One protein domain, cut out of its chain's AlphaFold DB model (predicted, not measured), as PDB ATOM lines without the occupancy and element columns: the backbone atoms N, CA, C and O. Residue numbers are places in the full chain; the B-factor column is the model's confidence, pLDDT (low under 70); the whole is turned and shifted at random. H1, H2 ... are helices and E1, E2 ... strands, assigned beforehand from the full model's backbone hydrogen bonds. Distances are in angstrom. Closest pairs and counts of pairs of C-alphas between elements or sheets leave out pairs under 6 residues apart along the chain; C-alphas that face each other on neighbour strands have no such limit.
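AT A GLANCE: This is residues 6 to 97 of the 114 residues of an uncharacterized protein of Amphimedon queenslandica (UniProt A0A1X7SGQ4). A strongly twisted four-stranded sheet, E2 to E5, makes one end of the model, and a loose arm makes the other: H1 leads away from the sheet, and residues 25 to 42 turn at its far end and come back to the short strand E1. Residues 26 to 32 stick out at the arm's far end, and residues 80 to 85 in the link between E4 and E5. The printed part has 92 residues with one named helix and five named strands, in the order H1 E1 E2 E3 E4 E5; the sheet's order is E2 E3 E4 E5, antiparallel. The class is mixed, helices and strands, with 41 residues in named elements, under half. The whole is loose, with a radius of gyration of the C-alphas of 17.8 A, and spans 54 by 32 by 22 A.

IN THESE COORDINATES: E2, residues 53 to 59, is 16.8 A long and begins at C-alpha 53 (2.763, 90.688, 3.267). E3, residues 62 to 67, measures 17.0 A; E4, residues 71 to 76, 16.4 A; E5, residues 90 to 96, 17.8 A, ending at C-alpha 96 (4.184, 106.260, 4.793). E1 is residues 43 to 45, 7.0 A. H1, residues 13 to 24, is 16.6 A long from C-alpha 13 (13.804, 71.333, 24.096).

HOW THE PARTS SIT: E2 to E5 form a meander, each strand the antiparallel neighbour of the one before. In the hairpin E2 and E3, at 162 degrees, N 59 and O 62 are 2.8 A apart, within hydrogen-bond range; in E3 and E4, at 151 degrees, N 63 and O 75 are 2.8 A apart; in E4 and E5, at 161 degrees, N 72 and O 95 are 2.9 A apart. E1 pairs with no named strand, but its residues 43 to 44 pair antiparallel with residues 6 to 7. H1 is not on the sheet, with 0 pairs of C-alphas within 10 A, and is apart from E1. In H1 every O i to N i+4 pair is within hydrogen-bond range.

THE WHOLE: The two C-alphas farthest apart, those of Lys 30 and Glu 96, are 54.7 A apart. The printed part has no cut. The links H1 to E1 and E4 to E5 are long, 18 and 13 residues. Confidence is low, under 70, at residues 84 to 87.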
ATOM      1  N   LYS A   6       2.894  84.996  11.337       95.12
ATOM      2  CA  LYS A   6       3.010  83.829  12.210       95.12
ATOM      3  C   LYS A   6       4.378  83.811  12.874       95.12
ATOM      4  O   LYS A   6       5.365  84.241  12.281       95.12
ATOM      5  N   MET A   7       4.424  83.337  14.112       93.50
ATOM      6  CA  MET A   7       5.657  83.215  14.879       93.50
ATOM      7  C   MET A   7       5.812  81.799  15.403       93.50
ATOM      8  O   MET A   7       4.888  81.246  15.998       93.50
ATOM      9  N   TRP A   8       7.015  81.269  15.239       93.56
ATOM     10  CA  TRP A   8       7.458  80.000  15.792       93.56
ATOM     11  C   TRP A   8       8.607  80.296  16.744       93.56
ATOM     12  O   TRP A   8       9.482  81.105  16.430       93.56
ATOM     13  N   ASP A   9       8.562  79.695  17.924       90.06
ATOM     14  CA  ASP A   9       9.597  79.856  18.936       90.06
ATOM     15  C   ASP A   9      10.507  78.644  18.903       90.06
ATOM     16  O   ASP A   9      10.115  77.588  19.373       90.06
ATOM     17  N   LEU A  10      11.704  78.804  18.347       90.19
ATOM     18  CA  LEU A  10      12.646  77.704  18.160       90.19
ATOM     19  C   LEU A  10      13.396  77.312  19.447       90.19
ATOM     20  O   LEU A  10      14.258  76.446  19.396       90.19
ATOM     21  N   GLN A  11      13.097  77.942  20.588       88.38
ATOM     22  CA  GLN A  11      13.791  77.715  21.861       88.38
ATOM     23  C   GLN A  11      13.102  76.669  22.751       88.38
ATOM     24  O   GLN A  11      13.087  76.809  23.972       88.38
ATOM     25  N   THR A  12      12.499  75.636  22.161       89.62
ATOM     26  CA  THR A  12      11.979  74.486  22.916       89.62
ATOM     27  C   THR A  12      13.023  73.373  22.967       89.62
ATOM     28  O   THR A  12      13.901  73.295  22.099       89.62
ATOM     29  N   ASP A  13      12.919  72.499  23.969       93.00
ATOM     30  CA  ASP A  13      13.804  71.333  24.096       93.00
ATOM     31  C   ASP A  13      13.715  70.446  22.845       93.00
ATOM     32  O   ASP A  13      14.736  70.090  22.264       93.00
ATOM     33  N   GLU A  14      12.498  70.217  22.340       92.50
ATOM     34  CA  GLU A  14      12.229  69.457  21.112       92.50
ATOM     35  C   GLU A  14      12.971  70.023  19.886       92.50
ATOM     36  O   GLU A  14      13.640  69.284  19.161       92.50
ATOM     37  N   TYR A  15      12.902  71.343  19.661       93.12
ATOM     38  CA  TYR A  15      13.603  71.982  18.544       93.12
ATOM     39  C   TYR A  15      15.112  71.913  18.711       93.12
ATOM     40  O   TYR A  15      15.829  71.623  17.754       93.12
ATOM     41  N   THR A  16      15.594  72.153  19.926       93.12
ATOM     42  CA  THR A  16      17.026  72.142  20.228       93.12
ATOM     43  C   THR A  16      17.616  70.745  20.029       93.12
ATOM     44  O   THR A  16      18.686  70.612  19.431       93.12
ATOM     45  N   ASP A  17      16.898  69.699  20.443       93.75
ATOM     46  CA  ASP A  17      17.311  68.310  20.265       93.75
ATOM     47  C   ASP A  17      17.351  67.891  18.795       93.75
ATOM     48  O   ASP A  17      18.347  67.311  18.359       93.75
ATOM     49  N   ILE A  18      16.326  68.221  18.006       93.94
ATOM     50  CA  ILE A  18      16.304  67.905  16.569       93.94
ATOM     51  C   ILE A  18      17.381  68.688  15.809       93.94
ATOM     52  O   ILE A  18      18.059  68.127  14.947       93.94
ATOM     53  N   ILE A  19      17.611  69.961  16.151       93.38
ATOM     54  CA  ILE A  19      18.705  70.750  15.567       93.38
ATOM     55  C   ILE A  19      20.050  70.089  15.877       93.38
ATOM     56  O   ILE A  19      20.854  69.917  14.961       93.38
ATOM     57  N   ARG A  20      20.291  69.660  17.121       93.00
ATOM     58  CA  ARG A  20      21.513  68.930  17.491       93.00
ATOM     59  C   ARG A  20      21.676  67.644  16.675       93.00
ATOM     60  O   ARG A  20      22.716  67.465  16.045       93.00
ATOM     61  N   GLN A  21      20.636  66.812  16.605       92.38
ATOM     62  CA  GLN A  21      20.645  65.577  15.811       92.38
ATOM     63  C   GLN A  21      20.943  65.854  14.329       92.38
ATOM     64  O   GLN A  21      21.609  65.054  13.675       92.38
ATOM     65  N   SER A  22      20.502  66.999  13.791       93.19
ATOM     66  CA  SER A  22      20.758  67.374  12.393       93.19
ATOM     67  C   SER A  22      22.244  67.594  12.084       93.19
ATOM     68  O   SER A  22      22.676  67.310  10.967       93.19
ATOM     69  N   TYR A  23      23.041  68.039  13.064       91.88
ATOM     70  CA  TYR A  23      24.495  68.181  12.922       91.88
ATOM     71  C   TYR A  23      25.231  66.845  13.048       91.88
ATOM     72  O   TYR A  23      26.287  66.665  12.442       91.88
ATOM     73  N   GLU A  24      24.681  65.918  13.830       90.50
ATOM     74  CA  GLU A  24      25.242  64.582  14.058       90.50
ATOM     75  C   GLU A  24      24.864  63.591  12.942       90.50
ATOM     76  O   GLU A  24      25.488  62.538  12.797       90.50
ATOM     77  N   HIS A  25      23.865  63.927  12.119       90.19
ATOM     78  CA  HIS A  25      23.390  63.066  11.045       90.19
ATOM     79  C   HIS A  25      24.448  62.874   9.945       90.19
ATOM     80  O   HIS A  25      24.824  63.798   9.218       90.19
ATOM     81  N   VAL A  26      24.918  61.634   9.795       85.44
ATOM     82  CA  VAL A  26      25.994  61.284   8.864       85.44
ATOM     83  C   VAL A  26      25.483  61.247   7.423       85.44
ATOM     84  O   VAL A  26      24.571  60.491   7.081       85.44
ATOM     85  N   LYS A  27      26.134  62.006   6.534       76.88
ATOM     86  CA  LYS A  27      25.897  61.917   5.085       76.88
ATOM     87  C   LYS A  27      26.215  60.500   4.591       76.88
ATOM     88  O   LYS A  27      27.350  60.052   4.710       76.88
ATOM     89  N   GLY A  28      25.222  59.817   4.020       74.12
ATOM     90  CA  GLY A  28      25.340  58.421   3.570       74.12
ATOM     91  C   GLY A  28      24.806  57.383   4.563       74.12
ATOM     92  O   GLY A  28      24.903  56.186   4.299       74.12
ATOM     93  N   SER A  29      24.220  57.833   5.679       82.62
ATOM     94  CA  SER A  29      23.346  57.022   6.530       82.62
ATOM     95  C   SER A  29      22.298  56.271   5.695       82.62
ATOM     96  O   SER A  29      21.725  56.829   4.759       82.62
ATOM     97  N   LYS A  30      22.030  55.005   6.045       85.19
ATOM     98  CA  LYS A  30      20.917  54.231   5.463       85.19
ATOM     99  C   LYS A  30      19.554  54.711   5.964       85.19
ATOM    100  O   LYS A  30      18.551  54.488   5.296       85.19
ATOM    101  N   GLU A  31      19.527  55.344   7.132       86.00
ATOM    102  CA  GLU A  31      18.321  55.900   7.735       86.00
ATOM    103  C   GLU A  31      18.174  57.373   7.353       86.00
ATOM    104  O   GLU A  31      19.149  58.130   7.353       86.00
ATOM    105  N   SER A  32      16.949  57.781   7.027       89.88
ATOM    106  CA  SER A  32      16.605  59.179   6.781       89.88
ATOM    107  C   SER A  32      16.600  59.975   8.081       89.88
ATOM    108  O   SER A  32      16.169  59.468   9.116       89.88
ATOM    109  N   PHE A  33      16.998  61.243   8.018       92.00
ATOM    110  CA  PHE A  33      16.874  62.154   9.151       92.00
ATOM    111  C   PHE A  33      15.405  62.272   9.623       92.00
ATOM    112  O   PHE A  33      14.535  62.526   8.783       92.00
ATOM    113  N   PRO A  34      15.107  62.115  10.929       88.81
ATOM    114  CA  PRO A  34      13.758  62.291  11.458       88.81
ATOM    115  C   PRO A  34      13.377  63.779  11.444       88.81
ATOM    116  O   PRO A  34      13.759  64.552  12.319       88.81
ATOM    117  N   ILE A  35      12.636  64.193  10.415       91.88
ATOM    118  CA  ILE A  35      12.147  65.568  10.281       91.88
ATOM    119  C   ILE A  35      11.089  65.833  11.353       91.88
ATOM    120  O   ILE A  35      10.189  65.025  11.568       91.88
ATOM    121  N   LEU A  36      11.172  67.004  11.979       93.25
ATOM    122  CA  LEU A  36      10.148  67.480  12.894       93.25
ATOM    123  C   LEU A  36       9.083  68.292  12.154       93.25
ATOM    124  O   LEU A  36       9.390  69.289  11.497       93.25
ATOM    125  N   GLU A  37       7.821  67.899  12.306       93.19
ATOM    126  CA  GLU A  37       6.682  68.601  11.720       93.19
ATOM    127  C   GLU A  37       6.058  69.591  12.710       93.19
ATOM    128  O   GLU A  37       5.501  69.208  13.738       93.19
ATOM    129  N   VAL A  38       6.097  70.883  12.376       93.25
ATOM    130  CA  VAL A  38       5.565  71.950  13.237       93.25
ATOM    131  C   VAL A  38       4.315  72.564  12.623       93.25
ATOM    132  O   VAL A  38       4.371  73.526  11.857       93.25
ATOM    133  N   HIS A  39       3.165  72.008  12.994       93.69
ATOM    134  CA  HIS A  39       1.863  72.393  12.439       93.69
ATOM    135  C   HIS A  39       1.335  73.726  12.985       93.69
ATOM    136  O   HIS A  39       0.667  74.477  12.271       93.69
ATOM    137  N   PHE A  40       1.643  74.053  14.244       93.31
ATOM    138  CA  PHE A  40       1.030  75.183  14.942       93.31
ATOM    139  C   PHE A  40       2.053  76.266  15.291       93.31
ATOM    140  O   PHE A  40       3.031  75.993  15.986       93.31
ATOM    141  N   PRO A  41       1.842  77.518  14.851       94.06
ATOM    142  CA  PRO A  41       2.671  78.621  15.299       94.06
ATOM    143  C   PRO A  41       2.331  78.974  16.752       94.06
ATOM    144  O   PRO A  41       1.176  78.903  17.173       94.06
ATOM    145  N   LYS A  42       3.322  79.474  17.495       89.81
ATOM    146  CA  LYS A  42       3.119  80.034  18.840       89.81
ATOM    147  C   LYS A  42       2.205  81.260  18.816       89.81
ATOM    148  O   LYS A  42       1.529  81.560  19.796       89.81
ATOM    149  N   TYR A  43       2.195  81.984  17.699       92.44
ATOM    150  CA  TYR A  43       1.312  83.120  17.486       92.44
ATOM    151  C   TYR A  43       0.943  83.289  16.013       92.44
ATOM    152  O   TYR A  43       1.761  83.040  15.130       92.44
ATOM    153  N   SER A  44      -0.275  83.756  15.746       93.12
ATOM    154  CA  SER A  44      -0.748  84.111  14.410       93.12
ATOM    155  C   SER A  44      -1.658  85.333  14.501       93.12
ATOM    156  O   SER A  44      -2.586  85.348  15.304       93.12
ATOM    157  N   THR A  45      -1.445  86.326  13.642       93.00
ATOM    158  CA  THR A  45      -2.335  87.489  13.496       93.00
ATOM    159  C   THR A  45      -2.572  87.821  12.037       93.00
ATOM    160  O   THR A  45      -1.735  87.538  11.187       93.00
ATOM    161  N   ARG A  46      -3.728  88.416  11.762       93.81
ATOM    162  CA  ARG A  46      -4.163  88.905  10.449       93.81
ATOM    163  C   ARG A  46      -4.552  90.384  10.491       93.81
ATOM    164  O   ARG A  46      -5.095  90.912   9.536       93.81
ATOM    165  N   GLU A  47      -4.314  91.048  11.615       92.69
ATOM    166  CA  GLU A  47      -4.876  92.375  11.877       92.69
ATOM    167  C   GLU A  47      -3.921  93.528  11.525       92.69
ATOM    168  O   GLU A  47      -4.312  94.690  11.601       92.69
ATOM    169  N   ILE A  48      -2.670  93.230  11.160       94.19
ATOM    170  CA  ILE A  48      -1.637  94.251  10.916       94.19
ATOM    171  C   ILE A  48      -1.751  94.840   9.505       94.19
ATOM    172  O   ILE A  48      -1.650  96.053   9.344       94.19
ATOM    173  N   HIS A  49      -1.993  93.995   8.502       93.94
ATOM    174  CA  HIS A  49      -2.128  94.375   7.094       93.94
ATOM    175  C   HIS A  49      -3.436  93.824   6.531       93.94
ATOM    176  O   HIS A  49      -3.919  92.786   6.979       93.94
ATOM    177  N   ARG A  50      -4.001  94.496   5.527       91.94
ATOM    178  CA  ARG A  50      -5.216  94.049   4.824       91.94
ATOM    179  C   ARG A  50      -4.904  93.352   3.503       91.94
ATOM    180  O   ARG A  50      -5.803  92.772   2.895       91.94
ATOM    181  N   ASN A  51      -3.649  93.398   3.069       91.06
ATOM    182  CA  ASN A  51      -3.182  92.825   1.815       91.06
ATOM    183  C   ASN A  51      -1.941  91.937   2.037       91.06
ATOM    184  O   ASN A  51      -1.493  91.735   3.166       91.06
ATOM    185  N   TYR A  52      -1.415  91.366   0.956       89.56
ATOM    186  CA  TYR A  52      -0.272  90.461   0.965       89.56
ATOM    187  C   TYR A  52       0.941  91.067   1.665       89.56
ATOM    188  O   TYR A  52       1.302  92.219   1.413       89.56
ATOM    189  N   ILE A  53       1.577  90.279   2.521       92.31
ATOM    190  CA  ILE A  53       2.763  90.688   3.267       92.31
ATOM    191  C   ILE A  53       3.967  90.110   2.538       92.31
ATOM    192  O   ILE A  53       4.199  88.905   2.573       92.31
ATOM    193  N   ASP A  54       4.723  90.968   1.868       90.44
ATOM    194  CA  ASP A  54       5.895  90.576   1.083       90.44
ATOM    195  C   ASP A  54       7.199  90.688   1.880       90.44
ATOM    196  O   ASP A  54       8.213  90.108   1.487       90.44
ATOM    197  N   CYS A  55       7.189  91.407   3.008       91.56
ATOM    198  CA  CYS A  55       8.366  91.549   3.852       91.56
ATOM    199  C   CYS A  55       8.048  91.620   5.343       91.56
ATOM    200  O   CYS A  55       7.166  92.359   5.784       91.56
ATOM    201  N   VAL A  56       8.856  90.916   6.136       93.62
ATOM    202  CA  VAL A  56       8.904  91.032   7.593       93.62
ATOM    203  C   VAL A  56      10.352  90.958   8.073       93.62
ATOM    204  O   VAL A  56      11.168  90.207   7.533       93.62
ATOM    205  N   ARG A  57      10.700  91.747   9.092       93.00
ATOM    206  CA  ARG A  57      12.014  91.695   9.741       93.00
ATOM    207  C   ARG A  57      11.945  92.096  11.202       93.00
ATOM    208  O   ARG A  57      11.333  93.099  11.553       93.00
ATOM    209  N   TRP A  58      12.677  91.365  12.031       93.06
ATOM    210  CA  TRP A  58      12.932  91.734  13.418       93.06
ATOM    211  C   TRP A  58      13.752  93.025  13.526       93.06
ATOM    212  O   TRP A  58      14.777  93.192  12.866       93.06
ATOM    213  N   PHE A  59      13.322  93.918  14.409       92.50
ATOM    214  CA  PHE A  59      14.054  95.097  14.856       92.50
ATOM    215  C   PHE A  59      14.206  95.021  16.376       92.50
ATOM    216  O   PHE A  59      13.378  95.514  17.148       92.50
ATOM    217  N   GLY A  60      15.244  94.298  16.802       91.38
ATOM    218  CA  GLY A  60      15.422  93.890  18.189       91.38
ATOM    219  C   GLY A  60      14.194  93.128  18.682       91.38
ATOM    220  O   GLY A  60      13.906  92.020  18.248       91.38
ATOM    221  N   ARG A  61      13.456  93.765  19.586       90.75
ATOM    222  CA  ARG A  61      12.272  93.217  20.250       90.75
ATOM    223  C   ARG A  61      10.956  93.540  19.505       90.75
ATOM    224  O   ARG A  61       9.882  93.111  19.934       90.75
ATOM    225  N   LEU A  62      11.027  94.323  18.432       94.00
ATOM    226  CA  LEU A  62       9.919  94.736  17.566       94.00
ATOM    227  C   LEU A  62      10.040  94.055  16.201       94.00
ATOM    228  O   LEU A  62      11.045  93.408  15.917       94.00
ATOM    229  N   ALA A  63       9.049  94.234  15.337       94.94
ATOM    230  CA  ALA A  63       9.111  93.796  13.954       94.94
ATOM    231  C   ALA A  63       8.627  94.904  13.020       94.94
ATOM    232  O   ALA A  63       7.666  95.613  13.310       94.94
ATOM    233  N   PHE A  64       9.309  95.028  11.892       95.06
ATOM    234  CA  PHE A  64       8.810  95.733  10.729       95.06
ATOM    235  C   PHE A  64       8.107  94.740   9.814       95.06
ATOM    236  O   PHE A  64       8.628  93.649   9.576       95.06
ATOM    237  N   SER A  65       6.964  95.125   9.264       95.12
ATOM    238  CA  SER A  65       6.318  94.413   8.165       95.12
ATOM    239  C   SER A  65       5.791  95.391   7.127       95.12
ATOM    240  O   SER A  65       5.444  96.532   7.441       95.12
ATOM    241  N   LYS A  66       5.780  94.958   5.870       93.31
ATOM    242  CA  LYS A  66       5.324  95.752   4.733       93.31
ATOM    243  C   LYS A  66       4.368  94.919   3.889       93.31
ATOM    244  O   LYS A  66       4.473  93.696   3.815       93.31
ATOM    245  N   SER A  67       3.416  95.629   3.300       92.44
ATOM    246  CA  SER A  67       2.445  95.126   2.334       92.44
ATOM    247  C   SER A  67       2.394  96.075   1.127       92.44
ATOM    248  O   SER A  67       3.205  96.993   1.021       92.44
ATOM    249  N   CYS A  68       1.446  95.900   0.212       91.12
ATOM    250  CA  CYS A  68       1.221  96.793  -0.932       91.12
ATOM    251  C   CYS A  68       0.265  97.941  -0.562       91.12
ATOM    252  O   CYS A  68      -0.690  98.235  -1.273       91.12
ATOM    253  N   GLU A  69       0.481  98.537   0.612       91.19
ATOM    254  CA  GLU A  69      -0.406  99.535   1.233       91.19
ATOM    255  C   GLU A  69       0.297 100.893   1.392       91.19
ATOM    256  O   GLU A  69      -0.044 101.665   2.293       91.19
ATOM    257  N   ASN A  70       1.337 101.148   0.586       91.56
ATOM    258  CA  ASN A  70       2.175 102.354   0.639       91.56
ATOM    259  C   ASN A  70       2.647 102.700   2.056       91.56
ATOM    260  O   ASN A  70       2.728 103.861   2.461       91.56
ATOM    261  N   SER A  71       2.913 101.661   2.851       91.62
ATOM    262  CA  SER A  71       3.313 101.828   4.234       91.62
ATOM    263  C   SER A  71       4.137 100.674   4.776       91.62
ATOM    264  O   SER A  71       3.978  99.505   4.417       91.62
ATOM    265  N   LEU A  72       5.018 101.053   5.690       92.88
ATOM    266  CA  LEU A  72       5.828 100.183   6.514       92.88
ATOM    267  C   LEU A  72       5.299 100.273   7.947       92.88
ATOM    268  O   LEU A  72       5.167 101.365   8.495       92.88
ATOM    269  N   ILE A  73       4.997  99.136   8.567       95.81
ATOM    270  CA  ILE A  73       4.432  99.091   9.917       95.81
ATOM    271  C   ILE A  73       5.482  98.566  10.887       95.81
ATOM    272  O   ILE A  73       5.999  97.464  10.715       95.81
ATOM    273  N   LEU A  74       5.766  99.341  11.933       96.56
ATOM    274  CA  LEU A  74       6.493  98.881  13.110       96.56
ATOM    275  C   LEU A  74       5.488  98.410  14.154       96.56
ATOM    276  O   LEU A  74       4.615  99.170  14.584       96.56
ATOM    277  N   TRP A  75       5.633  97.174  14.603       96.38
ATOM    278  CA  TRP A  75       4.739  96.571  15.578       96.38
ATOM    279  C   TRP A  75       5.501  95.739  16.604       96.38
ATOM    280  O   TRP A  75       6.645  95.321  16.414       96.38
ATOM    281  N   ARG A  76       4.858  95.529  17.747       94.19
ATOM    282  CA  ARG A  76       5.329  94.680  18.831       94.19
ATOM    283  C   ARG A  76       4.551  93.358  18.802       94.19
ATOM    284  O   ARG A  76       3.331  93.395  18.976       94.19
ATOM    285  N   PRO A  77       5.234  92.215  18.642       92.31
ATOM    286  CA  PRO A  77       4.616  90.902  18.787       92.31
ATOM    287  C   PRO A  77       4.291  90.555  20.247       92.31
ATOM    288  O   PRO A  77       4.803  91.211  21.168       92.31
ATOM    289  N   PRO A  78       3.471  89.512  20.481       88.94
ATOM    290  CA  PRO A  78       3.183  89.045  21.826       88.94
ATOM    291  C   PRO A  78       4.447  88.539  22.486       88.94
ATOM    292  O   PRO A  78       5.357  88.022  21.832       88.94
ATOM    293  N   ARG A  79       4.489  88.666  23.808       82.62
ATOM    294  CA  ARG A  79       5.592  88.152  24.600       82.62
ATOM    295  C   ARG A  79       5.098  87.479  25.873       82.62
ATOM    296  O   ARG A  79       4.027  87.847  26.353       82.62
ATOM    297  N   PRO A  80       5.896  86.561  26.445       77.19
ATOM    298  CA  PRO A  80       5.572  85.932  27.723       77.19
ATOM    299  C   PRO A  80       5.412  86.942  28.869       77.19
ATOM    300  O   PRO A  80       4.629  86.706  29.778       77.19
ATOM    301  N   ASP A  81       6.115  88.084  28.814       78.75
ATOM    302  CA  ASP A  81       6.036  89.163  29.809       78.75
ATOM    303  C   ASP A  81       4.799  90.070  29.662       78.75
ATOM    304  O   ASP A  81       4.610  90.986  30.464       78.75
ATOM    305  N   ASN A  82       3.955  89.865  28.645       76.06
ATOM    306  CA  ASN A  82       2.762  90.688  28.462       76.06
ATOM    307  C   ASN A  82       1.692  90.338  29.510       76.06
ATOM    308  O   ASN A  82       1.401  89.170  29.765       76.06
ATOM    309  N   LYS A  83       1.048  91.363  30.080       75.25
ATOM    310  CA  LYS A  83      -0.088  91.163  30.993       75.25
ATOM    311  C   LYS A  83      -1.283  90.557  30.233       75.25
ATOM    312  O   LYS A  83      -1.485  90.927  29.077       75.25
ATOM    313  N   PRO A  84      -2.145  89.745  30.881       66.56
ATOM    314  CA  PRO A  84      -3.284  89.081  30.227       66.56
ATOM    315  C   PRO A  84      -4.261  90.030  29.515       66.56
ATOM    316  O   PRO A  84      -4.934  89.645  28.570       66.56
ATOM    317  N   GLN A  85      -4.341  91.282  29.973       65.88
ATOM    318  CA  GLN A  85      -5.233  92.314  29.432       65.88
ATOM    319  C   GLN A  85      -4.644  93.049  28.213       65.88
ATOM    320  O   GLN A  85      -5.323  93.869  27.599       65.88
ATOM    321  N   GLN A  86      -3.377  92.804  27.870       66.62
ATOM    322  CA  GLN A  86      -2.709  93.474  26.759       66.62
ATOM    323  C   GLN A  86      -3.024  92.751  25.445       66.62
ATOM    324  O   GLN A  86      -2.988  91.523  25.385       66.62
ATOM    325  N   LYS A  87      -3.318  93.510  24.378       65.81
ATOM    326  CA  LYS A  87      -3.525  92.937  23.039       65.81
ATOM    327  C   LYS A  87      -2.349  92.036  22.655       65.81
ATOM    328  O   LYS A  87      -1.195  92.332  22.970       65.81
ATOM    329  N   SER A  88      -2.654  90.963  21.925       80.44
ATOM    330  CA  SER A  88      -1.658  89.990  21.469       80.44
ATOM    331  C   SER A  88      -0.596  90.611  20.554       80.44
ATOM    332  O   SER A  88       0.494  90.076  20.447       80.44
ATOM    333  N   PHE A  89      -0.853  91.775  19.964       89.25
ATOM    334  CA  PHE A  89       0.139  92.604  19.286       89.25
ATOM    335  C   PHE A  89      -0.182  94.086  19.492       89.25
ATOM    336  O   PHE A  89      -1.290  94.456  19.886       89.25
ATOM    337  N   GLN A  90       0.784  94.947  19.188       92.19
ATOM    338  CA  GLN A  90       0.595  96.393  19.207       92.19
ATOM    339  C   GLN A  90       1.261  97.025  17.988       92.19
ATOM    340  O   GLN A  90       2.471  96.903  17.818       92.19
ATOM    341  N   VAL A  91       0.496  97.735  17.161       94.69
ATOM    342  CA  VAL A  91       1.071  98.635  16.152       94.69
ATOM    343  C   VAL A  91       1.632  99.858  16.872       94.69
ATOM    344  O   VAL A  91       0.938 100.468  17.682       94.69
ATOM    345  N   LEU A  92       2.897 100.174  16.614       95.75
ATOM    346  CA  LEU A  92       3.612 101.274  17.262       95.75
ATOM    347  C   LEU A  92       3.730 102.484  16.347       95.75
ATOM    348  O   LEU A  92       3.573 103.610  16.803       95.75
ATOM    349  N   GLN A  93       4.029 102.248  15.071       96.31
ATOM    350  CA  GLN A  93       4.192 103.316  14.100       96.31
ATOM    351  C   GLN A  93       3.850 102.822  12.701       96.31
ATOM    352  O   GLN A  93       4.197 101.698  12.327       96.31
ATOM    353  N   LYS A  94       3.204 103.689  11.924       96.06
ATOM    354  CA  LYS A  94       3.007 103.511  10.488       96.06
ATOM    355  C   LYS A  94       3.844 104.562   9.774       96.06
ATOM    356  O   LYS A  94       3.655 105.752   9.990       96.06
ATOM    357  N   PHE A  95       4.762 104.114   8.937       93.31
ATOM    358  CA  PHE A  95       5.565 104.975   8.084       93.31
ATOM    359  C   PHE A  95       4.953 104.960   6.695       93.31
ATOM    360  O   PHE A  95       4.780 103.889   6.111       93.31
ATOM    361  N   GLU A  96       4.610 106.131   6.179       93.38
ATOM    362  CA  GLU A  96       4.184 106.260   4.793       93.38
ATOM    363  C   GLU A  96       5.395 106.091   3.883       93.38
ATOM    364  O   GLU A  96       6.435 106.719   4.074       93.38
ATOM    365  N   VAL A  97       5.259 105.201   2.907       89.00
ATOM    366  CA  VAL A  97       6.271 104.957   1.886       89.00
ATOM    367  C   VAL A  97       5.553 105.101   0.549       89.00
ATOM    368  O   VAL A  97       4.920 104.143   0.096       89.00
TER     369      VAL A  97